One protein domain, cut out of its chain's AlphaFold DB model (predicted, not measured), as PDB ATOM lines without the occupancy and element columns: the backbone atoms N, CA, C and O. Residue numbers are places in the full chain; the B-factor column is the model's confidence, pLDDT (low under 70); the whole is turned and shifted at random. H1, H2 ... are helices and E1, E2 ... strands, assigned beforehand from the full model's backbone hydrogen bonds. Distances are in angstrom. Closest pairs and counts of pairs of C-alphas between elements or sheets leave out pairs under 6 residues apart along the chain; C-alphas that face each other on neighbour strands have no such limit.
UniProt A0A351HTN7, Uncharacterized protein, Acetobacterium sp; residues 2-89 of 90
ATOM      1  N   GLU A   2      15.273   1.504  10.146       93.88
ATOM      2  CA  GLU A   2      14.901   2.610  11.062       93.88
ATOM      3  C   GLU A   2      15.798   3.860  10.968       93.88
ATOM      4  O   GLU A   2      15.297   4.966  10.803       93.88
ATOM      5  N   ILE A   3      17.129   3.698  10.990       96.19
ATOM      6  CA  ILE A   3      18.064   4.836  10.891       96.19
ATOM      7  C   ILE A   3      17.890   5.590   9.564       96.19
ATOM      8  O   ILE A   3      17.880   6.814   9.556       96.19
ATOM      9  N   ILE A   4      17.719   4.875   8.448       95.75
ATOM     10  CA  ILE A   4      17.505   5.485   7.126       95.75
ATOM     11  C   ILE A   4      16.180   6.252   7.126       95.75
ATOM     12  O   ILE A   4      16.147   7.406   6.714       95.75
ATOM     13  N   THR A   5      15.109   5.648   7.650       96.38
ATOM     14  CA  THR A   5      13.804   6.305   7.806       96.38
ATOM     15  C   THR A   5      13.927   7.602   8.606       96.38
ATOM     16  O   THR A   5      13.440   8.638   8.161       96.38
ATOM     17  N   TRP A   6      14.620   7.566   9.747       97.00
ATOM     18  CA  TRP A   6      14.848   8.737  10.592       97.00
ATOM     19  C   TRP A   6      15.676   9.821   9.887       97.00
ATOM     20  O   TRP A   6      15.293  10.986   9.893       97.00
ATOM     21  N   LEU A   7      16.777   9.456   9.221       97.75
ATOM     22  CA  LEU A   7      17.615  10.404   8.478       97.75
ATOM     23  C   LEU A   7      16.831  11.111   7.362       97.75
ATOM     24  O   LEU A   7      16.996  12.312   7.157       97.75
ATOM     25  N   VAL A   8      15.962  10.395   6.647       97.38
ATOM     26  CA  VAL A   8      15.162  11.006   5.577       97.38
ATOM     27  C   VAL A   8      14.044  11.872   6.157       97.38
ATOM     28  O   VAL A   8      13.910  13.028   5.766       97.38
ATOM     29  N   LYS A   9      13.252  11.343   7.098       95.94
ATOM     30  CA  LYS A   9      12.040  12.019   7.596       95.94
ATOM     31  C   LYS A   9      12.348  13.157   8.567       95.94
ATOM     32  O   LYS A   9      11.765  14.225   8.436       95.94
ATOM     33  N   GLU A  10      13.281  12.949   9.493       96.94
ATOM     34  CA  GLU A  10      13.572  13.909  10.568       96.94
ATOM     35  C   GLU A  10      14.736  14.846  10.233       96.94
ATOM     36  O   GLU A  10      14.834  15.941  10.784       96.94
ATOM     37  N   ARG A  11      15.658  14.421   9.357       97.56
ATOM     38  CA  ARG A  11      16.835  15.227   8.978       97.56
ATOM     39  C   ARG A  11      16.789  15.754   7.547       97.56
ATOM     40  O   ARG A  11      17.671  16.524   7.181       97.56
ATOM     41  N   GLY A  12      15.790  15.371   6.748       96.19
ATOM     42  CA  GLY A  12      15.639  15.835   5.365       96.19
ATOM     43  C   GLY A  12      16.769  15.390   4.434       96.19
ATOM     44  O   GLY A  12      17.019  16.033   3.416       96.19
ATOM     45  N   LEU A  13      17.493  14.321   4.783       97.62
ATOM     46  CA  LEU A  13      18.615  13.845   3.980       97.62
ATOM     47  C   LEU A  13      18.130  13.034   2.779       97.62
ATOM     48  O   LEU A  13      17.236  12.198   2.889       97.62
ATOM     49  N   THR A  14      18.785  13.232   1.635       97.00
ATOM     50  CA  THR A  14      18.625  12.354   0.471       97.00
ATOM     51  C   THR A  14      19.656  11.237   0.543       97.00
ATOM     52  O   THR A  14      20.851  11.497   0.664       97.00
ATOM     53  N   ILE A  15      19.195   9.991   0.458       96.12
ATOM     54  CA  ILE A  15      20.046   8.804   0.537       96.12
ATOM     55  C   ILE A  15      19.971   8.057  -0.791       96.12
ATOM     56  O   ILE A  15      18.888   7.700  -1.251       96.12
ATOM     57  N   ILE A  16      21.135   7.791  -1.383       96.19
ATOM     58  CA  ILE A  16      21.286   6.872  -2.512       96.19
ATOM     59  C   ILE A  16      21.876   5.577  -1.961       96.19
ATOM     60  O   ILE A  16      22.906   5.593  -1.290       96.19
ATOM     61  N   MET A  17      21.210   4.458  -2.230       94.31
ATOM     62  CA  MET A  17      21.581   3.145  -1.708       94.31
ATOM     63  C   MET A  17      21.550   2.113  -2.833       94.31
ATOM     64  O   MET A  17      20.558   2.009  -3.551       94.31
ATOM     65  N   ALA A  18      22.611   1.317  -2.945       93.50
ATOM     66  CA  ALA A  18      22.619   0.090  -3.734       93.50
ATOM     67  C   ALA A  18      22.409  -1.096  -2.785       93.50
ATOM     68  O   ALA A  18      23.116  -1.222  -1.786       93.50
ATOM     69  N   THR A  19      21.420  -1.945  -3.062       91.25
ATOM     70  CA  THR A  19      21.091  -3.089  -2.204       91.25
ATOM     71  C   THR A  19      20.681  -4.313  -3.011       91.25
ATOM     72  O   THR A  19      20.046  -4.195  -4.056       91.25
ATOM     73  N   HIS A  20      21.011  -5.494  -2.487       87.69
ATOM     74  CA  HIS A  20      20.525  -6.783  -2.987       87.69
ATOM     75  C   HIS A  20      19.242  -7.249  -2.278       87.69
ATOM     76  O   HIS A  20      18.636  -8.243  -2.674       87.69
ATOM     77  N   PHE A  21      18.805  -6.542  -1.231       90.19
ATOM     78  CA  PHE A  21      17.635  -6.910  -0.439       90.19
ATOM     79  C   PHE A  21      16.409  -6.111  -0.879       90.19
ATOM     80  O   PHE A  21      16.107  -5.055  -0.328       90.19
ATOM     81  N   LEU A  22      15.659  -6.648  -1.841       91.38
ATOM     82  CA  LEU A  22      14.474  -6.000  -2.423       91.38
ATOM     83  C   LEU A  22      13.420  -5.592  -1.379       91.38
ATOM     84  O   LEU A  22      12.824  -4.522  -1.478       91.38
ATOM     85  N   ASN A  23      13.248  -6.399  -0.327       93.50
ATOM     86  CA  ASN A  23      12.324  -6.094   0.769       93.50
ATOM     87  C   ASN A  23      12.678  -4.805   1.532       93.50
ATOM     88  O   ASN A  23      11.802  -4.230   2.172       93.50
ATOM     89  N   GLN A  24      13.914  -4.298   1.448       94.44
ATOM     90  CA  GLN A  24      14.267  -2.999   2.034       94.44
ATOM     91  C   GLN A  24      13.548  -1.839   1.343       94.44
ATOM     92  O   GLN A  24      13.172  -0.879   2.011       94.44
ATOM     93  N   ALA A  25      13.317  -1.931   0.031       94.56
ATOM     94  CA  ALA A  25      12.571  -0.913  -0.694       94.56
ATOM     95  C   ALA A  25      11.100  -0.883  -0.261       94.56
ATOM     96  O   ALA A  25      10.567   0.188   0.023       94.56
ATOM     97  N   PHE A  26      10.475  -2.058  -0.119       94.69
ATOM     98  CA  PHE A  26       9.117  -2.142   0.415       94.69
ATOM     99  C   PHE A  26       9.030  -1.706   1.869       94.69
ATOM    100  O   PHE A  26       8.075  -1.031   2.232       94.69
ATOM    101  N   TYR A  27      10.030  -2.011   2.698       94.38
ATOM    102  CA  TYR A  27      10.069  -1.499   4.064       94.38
ATOM    103  C   TYR A  27      10.017   0.038   4.090       94.38
ATOM    104  O   TYR A  27       9.247   0.606   4.862       94.38
ATOM    105  N   LEU A  28      10.806   0.715   3.248       95.00
ATOM    106  CA  LEU A  28      10.817   2.179   3.187       95.00
ATOM    107  C   LEU A  28       9.484   2.741   2.673       95.00
ATOM    108  O   LEU A  28       8.966   3.694   3.255       95.00
ATOM    109  N   GLU A  29       8.893   2.122   1.645       94.00
ATOM    110  CA  GLU A  29       7.553   2.485   1.162       94.00
ATOM    111  C   GLU A  29       6.498   2.320   2.267       94.00
ATOM    112  O   GLU A  29       5.734   3.245   2.532       94.00
ATOM    113  N   ASN A  30       6.510   1.189   2.980       93.38
ATOM    114  CA  ASN A  30       5.604   0.916   4.099       93.38
ATOM    115  C   ASN A  30       5.787   1.926   5.251       93.38
ATOM    116  O   ASN A  30       4.818   2.307   5.901       93.38
ATOM    117  N   ALA A  31       7.013   2.404   5.494       93.19
ATOM    118  CA  ALA A  31       7.320   3.438   6.490       93.19
ATOM    119  C   ALA A  31       6.975   4.874   6.025       93.19
ATOM    120  O   ALA A  31       7.292   5.857   6.713       93.19
ATOM    121  N   SER A  32       6.317   5.003   4.863       93.25
ATOM    122  CA  SER A  32       5.974   6.276   4.219       93.25
ATOM    123  C   SER A  32       7.199   7.160   3.956       93.25
ATOM    124  O   SER A  32       7.138   8.382   4.081       93.25
ATOM    125  N   VAL A  33       8.337   6.541   3.631       95.62
ATOM    126  CA  VAL A  33       9.528   7.251   3.152       95.62
ATOM    127  C   VAL A  33       9.379   7.450   1.641       95.62
ATOM    128  O   VAL A  33       9.118   6.466   0.939       95.62
ATOM    129  N   PRO A  34       9.568   8.671   1.102       94.62
ATOM    130  CA  PRO A  34       9.514   8.919  -0.337       94.62
ATOM    131  C   PRO A  34      10.648   8.159  -1.035       94.62
ATOM    132  O   PRO A  34      11.793   8.600  -1.074       94.62
ATOM    133  N   THR A  35      10.321   6.978  -1.558       95.75
ATOM    134  CA  THR A  35      11.299   6.005  -2.050       95.75
ATOM    135  C   THR A  35      11.092   5.770  -3.534       95.75
ATOM    136  O   THR A  35       9.977   5.527  -3.992       95.75
ATOM    137  N   ARG A  36      12.190   5.801  -4.290       96.94
ATOM    138  CA  ARG A  36      12.243   5.339  -5.678       96.94
ATOM    139  C   ARG A  36      13.314   4.268  -5.798       96.94
ATOM    140  O   ARG A  36      14.352   4.353  -5.148       96.94
ATOM    141  N   VAL A  37      13.057   3.277  -6.637       96.75
ATOM    142  CA  VAL A  37      13.966   2.170  -6.927       96.75
ATOM    143  C   VAL A  37      14.269   2.183  -8.410       96.75
ATOM    144  O   VAL A  37      13.376   2.433  -9.218       96.75
ATOM    145  N   ALA A  38      15.522   1.903  -8.746       96.38
ATOM    146  CA  ALA A  38      15.949   1.581 -10.094       96.38
ATOM    147  C   ALA A  38      16.446   0.131 -10.105       96.38
ATOM    148  O   ALA A  38      17.300  -0.231  -9.294       96.38
ATOM    149  N   LEU A  39      15.908  -0.694 -10.999       95.25
ATOM    150  CA  LEU A  39      16.449  -2.024 -11.263       95.25
ATOM    151  C   LEU A  39      17.511  -1.912 -12.341       95.25
ATOM    152  O   LEU A  39      17.269  -1.329 -13.398       95.25
ATOM    153  N   MET A  40      18.680  -2.473 -12.053       93.38
ATOM    154  CA  MET A  40      19.812  -2.444 -12.963       93.38
ATOM    155  C   MET A  40      20.114  -3.843 -13.481       93.38
ATOM    156  O   MET A  40      20.219  -4.785 -12.695       93.38
ATOM    157  N   ASN A  41      20.301  -3.952 -14.791       92.75
ATOM    158  CA  ASN A  41      20.730  -5.166 -15.470       92.75
ATOM    159  C   ASN A  41      21.779  -4.793 -16.522       92.75
ATOM    160  O   ASN A  41      21.587  -3.833 -17.263       92.75
ATOM    161  N   GLU A  42      22.912  -5.496 -16.546       92.56
ATOM    162  CA  GLU A  42      23.982  -5.303 -17.547       92.56
ATOM    163  C   GLU A  42      24.392  -3.829 -17.789       92.56
ATOM    164  O   GLU A  42      24.602  -3.382 -18.915       92.56
ATOM    165  N   GLY A  43      24.497  -3.043 -16.712       93.56
ATOM    166  CA  GLY A  43      24.897  -1.629 -16.777       93.56
ATOM    167  C   GLY A  43      23.803  -0.661 -17.245       93.56
ATOM    168  O   GLY A  43      24.079   0.526 -17.417       93.56
ATOM    169  N   ARG A  44      22.562  -1.128 -17.422       94.50
ATOM    170  CA  ARG A  44      21.395  -0.318 -17.807       94.50
ATOM    171  C   ARG A  44      20.358  -0.287 -16.690       94.50
ATOM    172  O   ARG A  44      20.304  -1.194 -15.865       94.50
ATOM    173  N   ILE A  45      19.541   0.765 -16.668       95.69
ATOM    174  CA  ILE A  45      18.346   0.844 -15.818       95.69
ATOM    175  C   ILE A  45      17.176   0.288 -16.627       95.69
ATOM    176  O   ILE A  45      16.754   0.920 -17.590       95.69
ATOM    177  N   GLU A  46      16.667  -0.873 -16.226       94.81
ATOM    178  CA  GLU A  46      15.540  -1.542 -16.896       94.81
ATOM    179  C   GLU A  46      14.192  -0.967 -16.446       94.81
ATOM    180  O   GLU A  46      13.258  -0.834 -17.230       94.81
ATOM    181  N   ALA A  47      14.089  -0.581 -15.173       95.69
ATOM    182  CA  ALA A  47      12.876  -0.002 -14.608       95.69
ATOM    183  C   ALA A  47      13.214   0.990 -13.493       95.69
ATOM    184  O   ALA A  47      14.134   0.755 -12.709       95.69
ATOM    185  N   ILE A  48      12.452   2.085 -13.393       96.88
ATOM    186  CA  ILE A  48      12.607   3.093 -12.336       96.88
ATOM    187  C   ILE A  48      11.262   3.684 -11.903       96.88
ATOM    188  O   ILE A  48      10.424   4.021 -12.734       96.88
ATOM    189  N   GLY A  49      11.060   3.865 -10.598       96.94
ATOM    190  CA  GLY A  49       9.774   4.302 -10.047       96.94
ATOM    191  C   GLY A  49       9.583   3.926  -8.574       96.94
ATOM    192  O   GLY A  49      10.552   3.545  -7.914       96.94
ATOM    193  N   PRO A  50       8.360   4.064  -8.035       95.94
ATOM    194  CA  PRO A  50       8.006   3.537  -6.718       95.94
ATOM    195  C   PRO A  50       8.272   2.023  -6.601       95.94
ATOM    196  O   PRO A  50       8.124   1.306  -7.596       95.94
ATOM    197  N   PRO A  51       8.617   1.495  -5.409       95.31
ATOM    198  CA  PRO A  51       8.892   0.065  -5.257       95.31
ATOM    199  C   PRO A  51       7.708  -0.812  -5.683       95.31
ATOM    200  O   PRO A  51       7.910  -1.795  -6.387       95.31
ATOM    201  N   SER A  52       6.474  -0.413  -5.372       92.94
ATOM    202  CA  SER A  52       5.259  -1.134  -5.780       92.94
ATOM    203  C   SER A  52       4.971  -1.198  -7.277       92.94
ATOM    204  O   SER A  52       4.237  -2.088  -7.695       92.94
ATOM    205  N   THR A  53       5.542  -0.310  -8.093       94.50
ATOM    206  CA  THR A  53       5.383  -0.363  -9.556       94.50
ATOM    207  C   THR A  53       6.579  -1.012 -10.244       94.50
ATOM    208  O   THR A  53       6.459  -1.491 -11.365       94.50
ATOM    209  N   VAL A  54       7.750  -0.983  -9.602       95.81
ATOM    210  CA  VAL A  54       9.010  -1.480 -10.168       95.81
ATOM    211  C   VAL A  54       9.275  -2.925  -9.767       95.81
ATOM    212  O   VAL A  54       9.759  -3.707 -10.581       95.81
ATOM    213  N   ILE A  55       8.977  -3.298  -8.525       94.38
ATOM    214  CA  ILE A  55       9.252  -4.635  -8.008       94.38
ATOM    215  C   ILE A  55       8.052  -5.548  -8.282       94.38
ATOM    216  O   ILE A  55       7.293  -5.908  -7.384       94.38
ATOM    217  N   THR A  56       7.882  -5.895  -9.555       93.38
ATOM    218  CA  THR A  56       6.846  -6.806 -10.056       93.38
ATOM    219  C   THR A  56       7.430  -8.188 -10.344       93.38
ATOM    220  O   THR A  56       8.639  -8.329 -10.543       93.38
ATOM    221  N   SER A  57       6.590  -9.228 -10.389       91.69
ATOM    222  CA  SER A  57       7.045 -10.591 -10.707       91.69
ATOM    223  C   SER A  57       7.780 -10.672 -12.049       91.69
ATOM    224  O   SER A  57       8.789 -11.371 -12.132       91.69
ATOM    225  N   ASP A  58       7.329  -9.925 -13.059       92.88
ATOM    226  CA  ASP A  58       7.958  -9.889 -14.384       92.88
ATOM    227  C   ASP A  58       9.350  -9.251 -14.326       92.88
ATOM    228  O   ASP A  58      10.337  -9.880 -14.706       92.88
ATOM    229  N   ASN A  59       9.470  -8.064 -13.722       93.94
ATOM    230  CA  ASN A  59      10.761  -7.387 -13.591       93.94
ATOM    231  C   ASN A  59      11.763  -8.210 -12.766       93.94
ATOM    232  O   ASN A  59      12.955  -8.247 -13.076       93.94
ATOM    233  N   LEU A  60      11.301  -8.896 -11.716       92.94
ATOM    234  CA  LEU A  60      12.157  -9.771 -10.912       92.94
ATOM    235  C   LEU A  60      12.612 -11.016 -11.678       92.94
ATOM    236  O   LEU A  60      13.763 -11.440 -11.537       92.94
ATOM    237  N   LYS A  61      11.742 -11.574 -12.519       93.50
ATOM    238  CA  LYS A  61      12.093 -12.677 -13.407       93.50
ATOM    239  C   LYS A  61      13.113 -12.244 -14.454       93.50
ATOM    240  O   LYS A  61      14.065 -12.981 -14.694       93.50
ATOM    241  N   ASP A  62      12.968 -11.060 -15.031       92.06
ATOM    242  CA  ASP A  62      13.841 -10.617 -16.116       92.06
ATOM    243  C   ASP A  62      15.203 -10.128 -15.612       92.06
ATOM    244  O   ASP A  62      16.228 -10.531 -16.168       92.06
ATOM    245  N   VAL A  63      15.232  -9.362 -14.516       92.06
ATOM    246  CA  VAL A  63      16.462  -8.772 -13.957       92.06
ATOM    247  C   VAL A  63      17.191  -9.737 -13.021       92.06
ATOM    248  O   VAL A  63      18.394  -9.947 -13.153       92.06
ATOM    249  N   PHE A  64      16.480 -10.354 -12.073       89.75
ATOM    250  CA  PHE A  64      17.097 -11.204 -11.043       89.75
ATOM    251  C   PHE A  64      17.026 -12.701 -11.356       89.75
ATOM    252  O   PHE A  64      17.655 -13.486 -10.648       89.75
ATOM    253  N   LYS A  65      16.303 -13.109 -12.411       92.62
ATOM    254  CA  LYS A  65      16.087 -14.521 -12.783       92.62
ATOM    255  C   LYS A  65      15.434 -15.337 -11.663       92.62
ATOM    256  O   LYS A  65      15.731 -16.517 -11.487       92.62
ATOM    257  N   ILE A  66      14.518 -14.713 -10.922       93.00
ATOM    258  CA  ILE A  66      13.756 -15.356  -9.845       93.00
ATOM    259  C   ILE A  66      12.254 -15.312 -10.123       93.00
ATOM    260  O   ILE A  66      11.731 -14.327 -10.632       93.00
ATOM    261  N   ILE A  67      11.545 -16.369  -9.730       92.06
ATOM    262  CA  ILE A  67      10.087 -16.342  -9.595       92.06
ATOM    263  C   ILE A  67       9.785 -15.868  -8.182       92.06
ATOM    264  O   ILE A  67      10.181 -16.518  -7.211       92.06
ATOM    265  N   ALA A  68       9.079 -14.752  -8.067       92.25
ATOM    266  CA  ALA A  68       8.694 -14.176  -6.793       92.25
ATOM    267  C   ALA A  68       7.238 -13.715  -6.824       92.25
ATOM    268  O   ALA A  68       6.701 -13.365  -7.878       92.25
ATOM    269  N   THR A  69       6.623 -13.699  -5.648       90.75
ATOM    270  CA  THR A  69       5.288 -13.140  -5.439       90.75
ATOM    271  C   THR A  69       5.366 -11.965  -4.473       90.75
ATOM    272  O   THR A  69       6.198 -11.957  -3.561       90.75
ATOM    273  N   THR A  70       4.510 -10.971  -4.684       89.44
ATOM    274  CA  THR A  70       4.329  -9.843  -3.769       89.44
ATOM    275  C   THR A  70       3.056 -10.052  -2.966       89.44
ATOM    276  O   THR A  70       2.016 -10.377  -3.536       89.44
ATOM    277  N   GLY A  71       3.127  -9.836  -1.660       88.31
ATOM    278  CA  GLY A  71       1.978  -9.909  -0.767       88.31
ATOM    279  C   GLY A  71       1.791  -8.616   0.013       88.31
ATOM    280  O   GLY A  71       2.715  -7.813   0.157       88.31
ATOM    281  N   THR A  72       0.585  -8.448   0.538       88.94
ATOM    282  CA  THR A  72       0.271  -7.486   1.591       88.94
ATOM    283  C   THR A  72      -0.190  -8.258   2.813       88.94
ATOM    284  O   THR A  72      -1.007  -9.169   2.694       88.94
ATOM    285  N   THR A  73       0.365  -7.932   3.976       85.88
ATOM    286  CA  THR A  73      -0.170  -8.411   5.253       85.88
ATOM    287  C   THR A  73      -0.940  -7.286   5.919       85.88
ATOM    288  O   THR A  73      -0.471  -6.144   5.925       85.88
ATOM    289  N   ASP A  74      -2.090  -7.646   6.477       79.94
ATOM    290  CA  ASP A  74      -2.997  -6.762   7.198       79.94
ATOM    291  C   ASP A  74      -2.962  -7.159   8.673       79.94
ATOM    292  O   ASP A  74      -3.922  -7.675   9.242       79.94
ATOM    293  N   GLU A  75      -1.802  -6.975   9.298       72.31
ATOM    294  CA  GLU A  75      -1.634  -7.244  10.721       72.31
ATOM    295  C   GLU A  75      -1.870  -5.945  11.499       72.31
ATOM    296  O   GLU A  75      -1.230  -4.924  11.240       72.31
ATOM    297  N   ALA A  76      -2.831  -5.966  12.429       64.44
ATOM    298  CA  ALA A  76      -3.202  -4.817  13.263       64.44
ATOM    299  C   ALA A  76      -3.565  -3.530  12.479       64.44
ATOM    300  O   ALA A  76      -3.330  -2.421  12.954       64.44
ATOM    301  N   GLY A  77      -4.133  -3.665  11.273       66.31
ATOM    302  CA  GLY A  77      -4.524  -2.532  10.421       66.31
ATOM    303  C   GLY A  77      -3.365  -1.859   9.677       66.31
ATOM    304  O   GLY A  77      -3.564  -0.825   9.042       66.31
ATOM    305  N   ILE A  78      -2.156  -2.429   9.732       70.94
ATOM    306  CA  ILE A  78      -0.990  -1.917   9.013       70.94
ATOM    307  C   ILE A  78      -0.776  -2.760   7.754       70.94
ATOM    308  O   ILE A  78      -0.245  -3.865   7.830       70.94
ATOM    309  N   HIS A  79      -1.120  -2.199   6.594       79.06
ATOM    310  CA  HIS A  79      -0.835  -2.800   5.291       79.06
ATOM    311  C   HIS A  79       0.675  -2.783   5.018       79.06
ATOM    312  O   HIS A  79       1.254  -1.730   4.737       79.06
ATOM    313  N   ARG A  80       1.336  -3.943   5.087       87.31
ATOM    314  CA  ARG A  80       2.767  -4.064   4.759       87.31
ATOM    315  C   ARG A  80       2.963  -4.868   3.488       87.31
ATOM    316  O   ARG A  80       2.629  -6.049   3.448       87.31
ATOM    317  N   LYS A  81       3.566  -4.242   2.477       91.00
ATOM    318  CA  LYS A  81       4.013  -4.912   1.250       91.00
ATOM    319  C   LYS A  81       5.294  -5.702   1.509       91.00
ATOM    320  O   LYS A  81       6.188  -5.214   2.204       91.00
ATOM    321  N   PHE A  82       5.398  -6.894   0.934       92.12
ATOM    322  CA  PHE A  82       6.594  -7.733   0.990       92.12
ATOM    323  C   PHE A  82       6.718  -8.607  -0.262       92.12
ATOM    324  O   PHE A  82       5.747  -8.828  -0.983       92.12
ATOM    325  N   ILE A  83       7.920  -9.125  -0.502       92.94
ATOM    326  CA  ILE A  83       8.231 -10.075  -1.574       92.94
ATOM    327  C   ILE A  83       8.666 -11.387  -0.946       92.94
ATOM    328  O   ILE A  83       9.489 -11.400  -0.022       92.94
ATOM    329  N   VAL A  84       8.180 -12.482  -1.520       92.12
ATOM    330  CA  VAL A  84       8.657 -13.830  -1.228       92.12
ATOM    331  C   VAL A  84       9.240 -14.433  -2.506       92.12
ATOM    332  O   VAL A  84       8.501 -14.632  -3.477       92.12
ATOM    333  N   PRO A  85      10.553 -14.719  -2.547       90.12
ATOM    334  CA  PRO A  85      11.137 -15.483  -3.636       90.12
ATOM    335  C   PRO A  85      10.694 -16.943  -3.506       90.12
ATOM    336  O   PRO A  85      10.834 -17.551  -2.448       90.12
ATOM    337  N   LEU A  86      10.152 -17.500  -4.584       92.25
ATOM    338  CA  LEU A  86       9.639 -18.870  -4.618       92.25
ATOM    339  C   LEU A  86      10.651 -19.830  -5.240       92.25
ATOM    340  O   LEU A  86      10.804 -20.960  -4.784       92.25
ATOM    341  N   LYS A  87      11.331 -19.395  -6.304       92.12
ATOM    342  CA  LYS A  87      12.256 -20.243  -7.058       92.12
ATOM    343  C   LYS A  87      13.311 -19.414  -7.783       92.12
ATOM    344  O   LYS A  87      12.993 -18.375  -8.358       92.12
ATOM    345  N   ASN A  88      14.544 -19.911  -7.802       88.31
ATOM    346  CA  ASN A  88      15.597 -19.404  -8.680       88.31
ATOM    347  C   ASN A  88      15.554 -20.138 -10.035       88.31
ATOM    348  O   ASN A  88      15.316 -21.346 -10.069       88.31
ATOM    349  N   ILE A  89      15.741 -19.403 -11.134       89.75
ATOM    350  CA  ILE A  89      15.719 -19.921 -12.513       89.75
ATOM    351  C   ILE A  89      17.112 -19.837 -13.171       89.75
ATOM    352  O   ILE A  89      17.244 -20.137 -14.355       89.75
TER     353      ILE A  89
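This is residues 2 to 89 of the 90 residues of an uncharacterized protein of Acetobacterium sp (UniProt A0A351HTN7). Two antiparallel hairpins, long E3 and E4 and shorter E1 and E2, lie on opposite sides of a small helical middle, in which H2 packs on E4, H4 packs on E3 and reaches E1 and E2, and short H3 packs on H2 and E1. H1 lies at one end, near H2, and a long link joins the two. The printed part has 88 residues, with four named helices and four named strands in the order H1 H2 E1 E2 H3 H4 E3 E4, and its class is mixed, helices and strands. It is compact, with a radius of gyration of the C-alphas of 13.6 A, and its outline is flat, spanning 40 by 35 by 17 A.

Find C-alpha 2 at (14.901, 2.610, 11.062); from there H1 runs through residues 2 to 11, 12.9 A long. H2 follows at residues 23 to 30, 10.3 A. Next come E1, residues 37 to 41, 13.1 A, and E2, residues 44 to 49, which starts at C-alpha 44 (21.395, -0.318, -17.807) and is 14.7 A long. H3 takes residues 51 to 54, 5.1 A, and H4 residues 57 to 64, 10.1 A. E3, residues 66 to 75, covers 26.9 A, and E4, residues 78 to 88, covers 29.9 A to C-alpha 88 at (15.597, -19.404, -8.680).

Start at H1: it is close to H2 but not clearly touching, with the C-alphas of Thr 5 and Leu 28 closest at 6.9 A, at a steep tilt of 42 degrees, the same way. H2 touches H3, closest C-alphas Ala 25 and Pro 51, 5.9 A. H2 and E4 have 11 pairs of C-alphas within 8 A, closest Asn 30 and Arg 80, 5.8 A. In the hairpin E1 and E2, look at N 39 and O 47, 2.9 A. The closest C-alphas of E1 and H3 are Val 37 and Pro 51, 5.7 A. Those of E1 and H4 are Asn 41 and Val 63, 5.8 A. H3 and H4 meet only through their link. H4 and E3 have 9 pairs of C-alphas within 8 A, closest Ser 57 and Ala 68, 5.6 A. In the hairpin E3 and E4, find N 71 and O 82, 2.9 A, and N 86 and O 67, 2.8 A. The two hairpins are apart. Every O i to N i+4 pair is within hydrogen-bond range in H1, H2 and H4; H3 is too short for one.

The farthest C-alphas, Gly 43 and Ala 76, are 41.3 A apart. The printed part has no cut. The link from H1 to H2, 11 residues, is long. Mean pLDDT of the printed part is 92.2, and residues 76 to 77 are under 70.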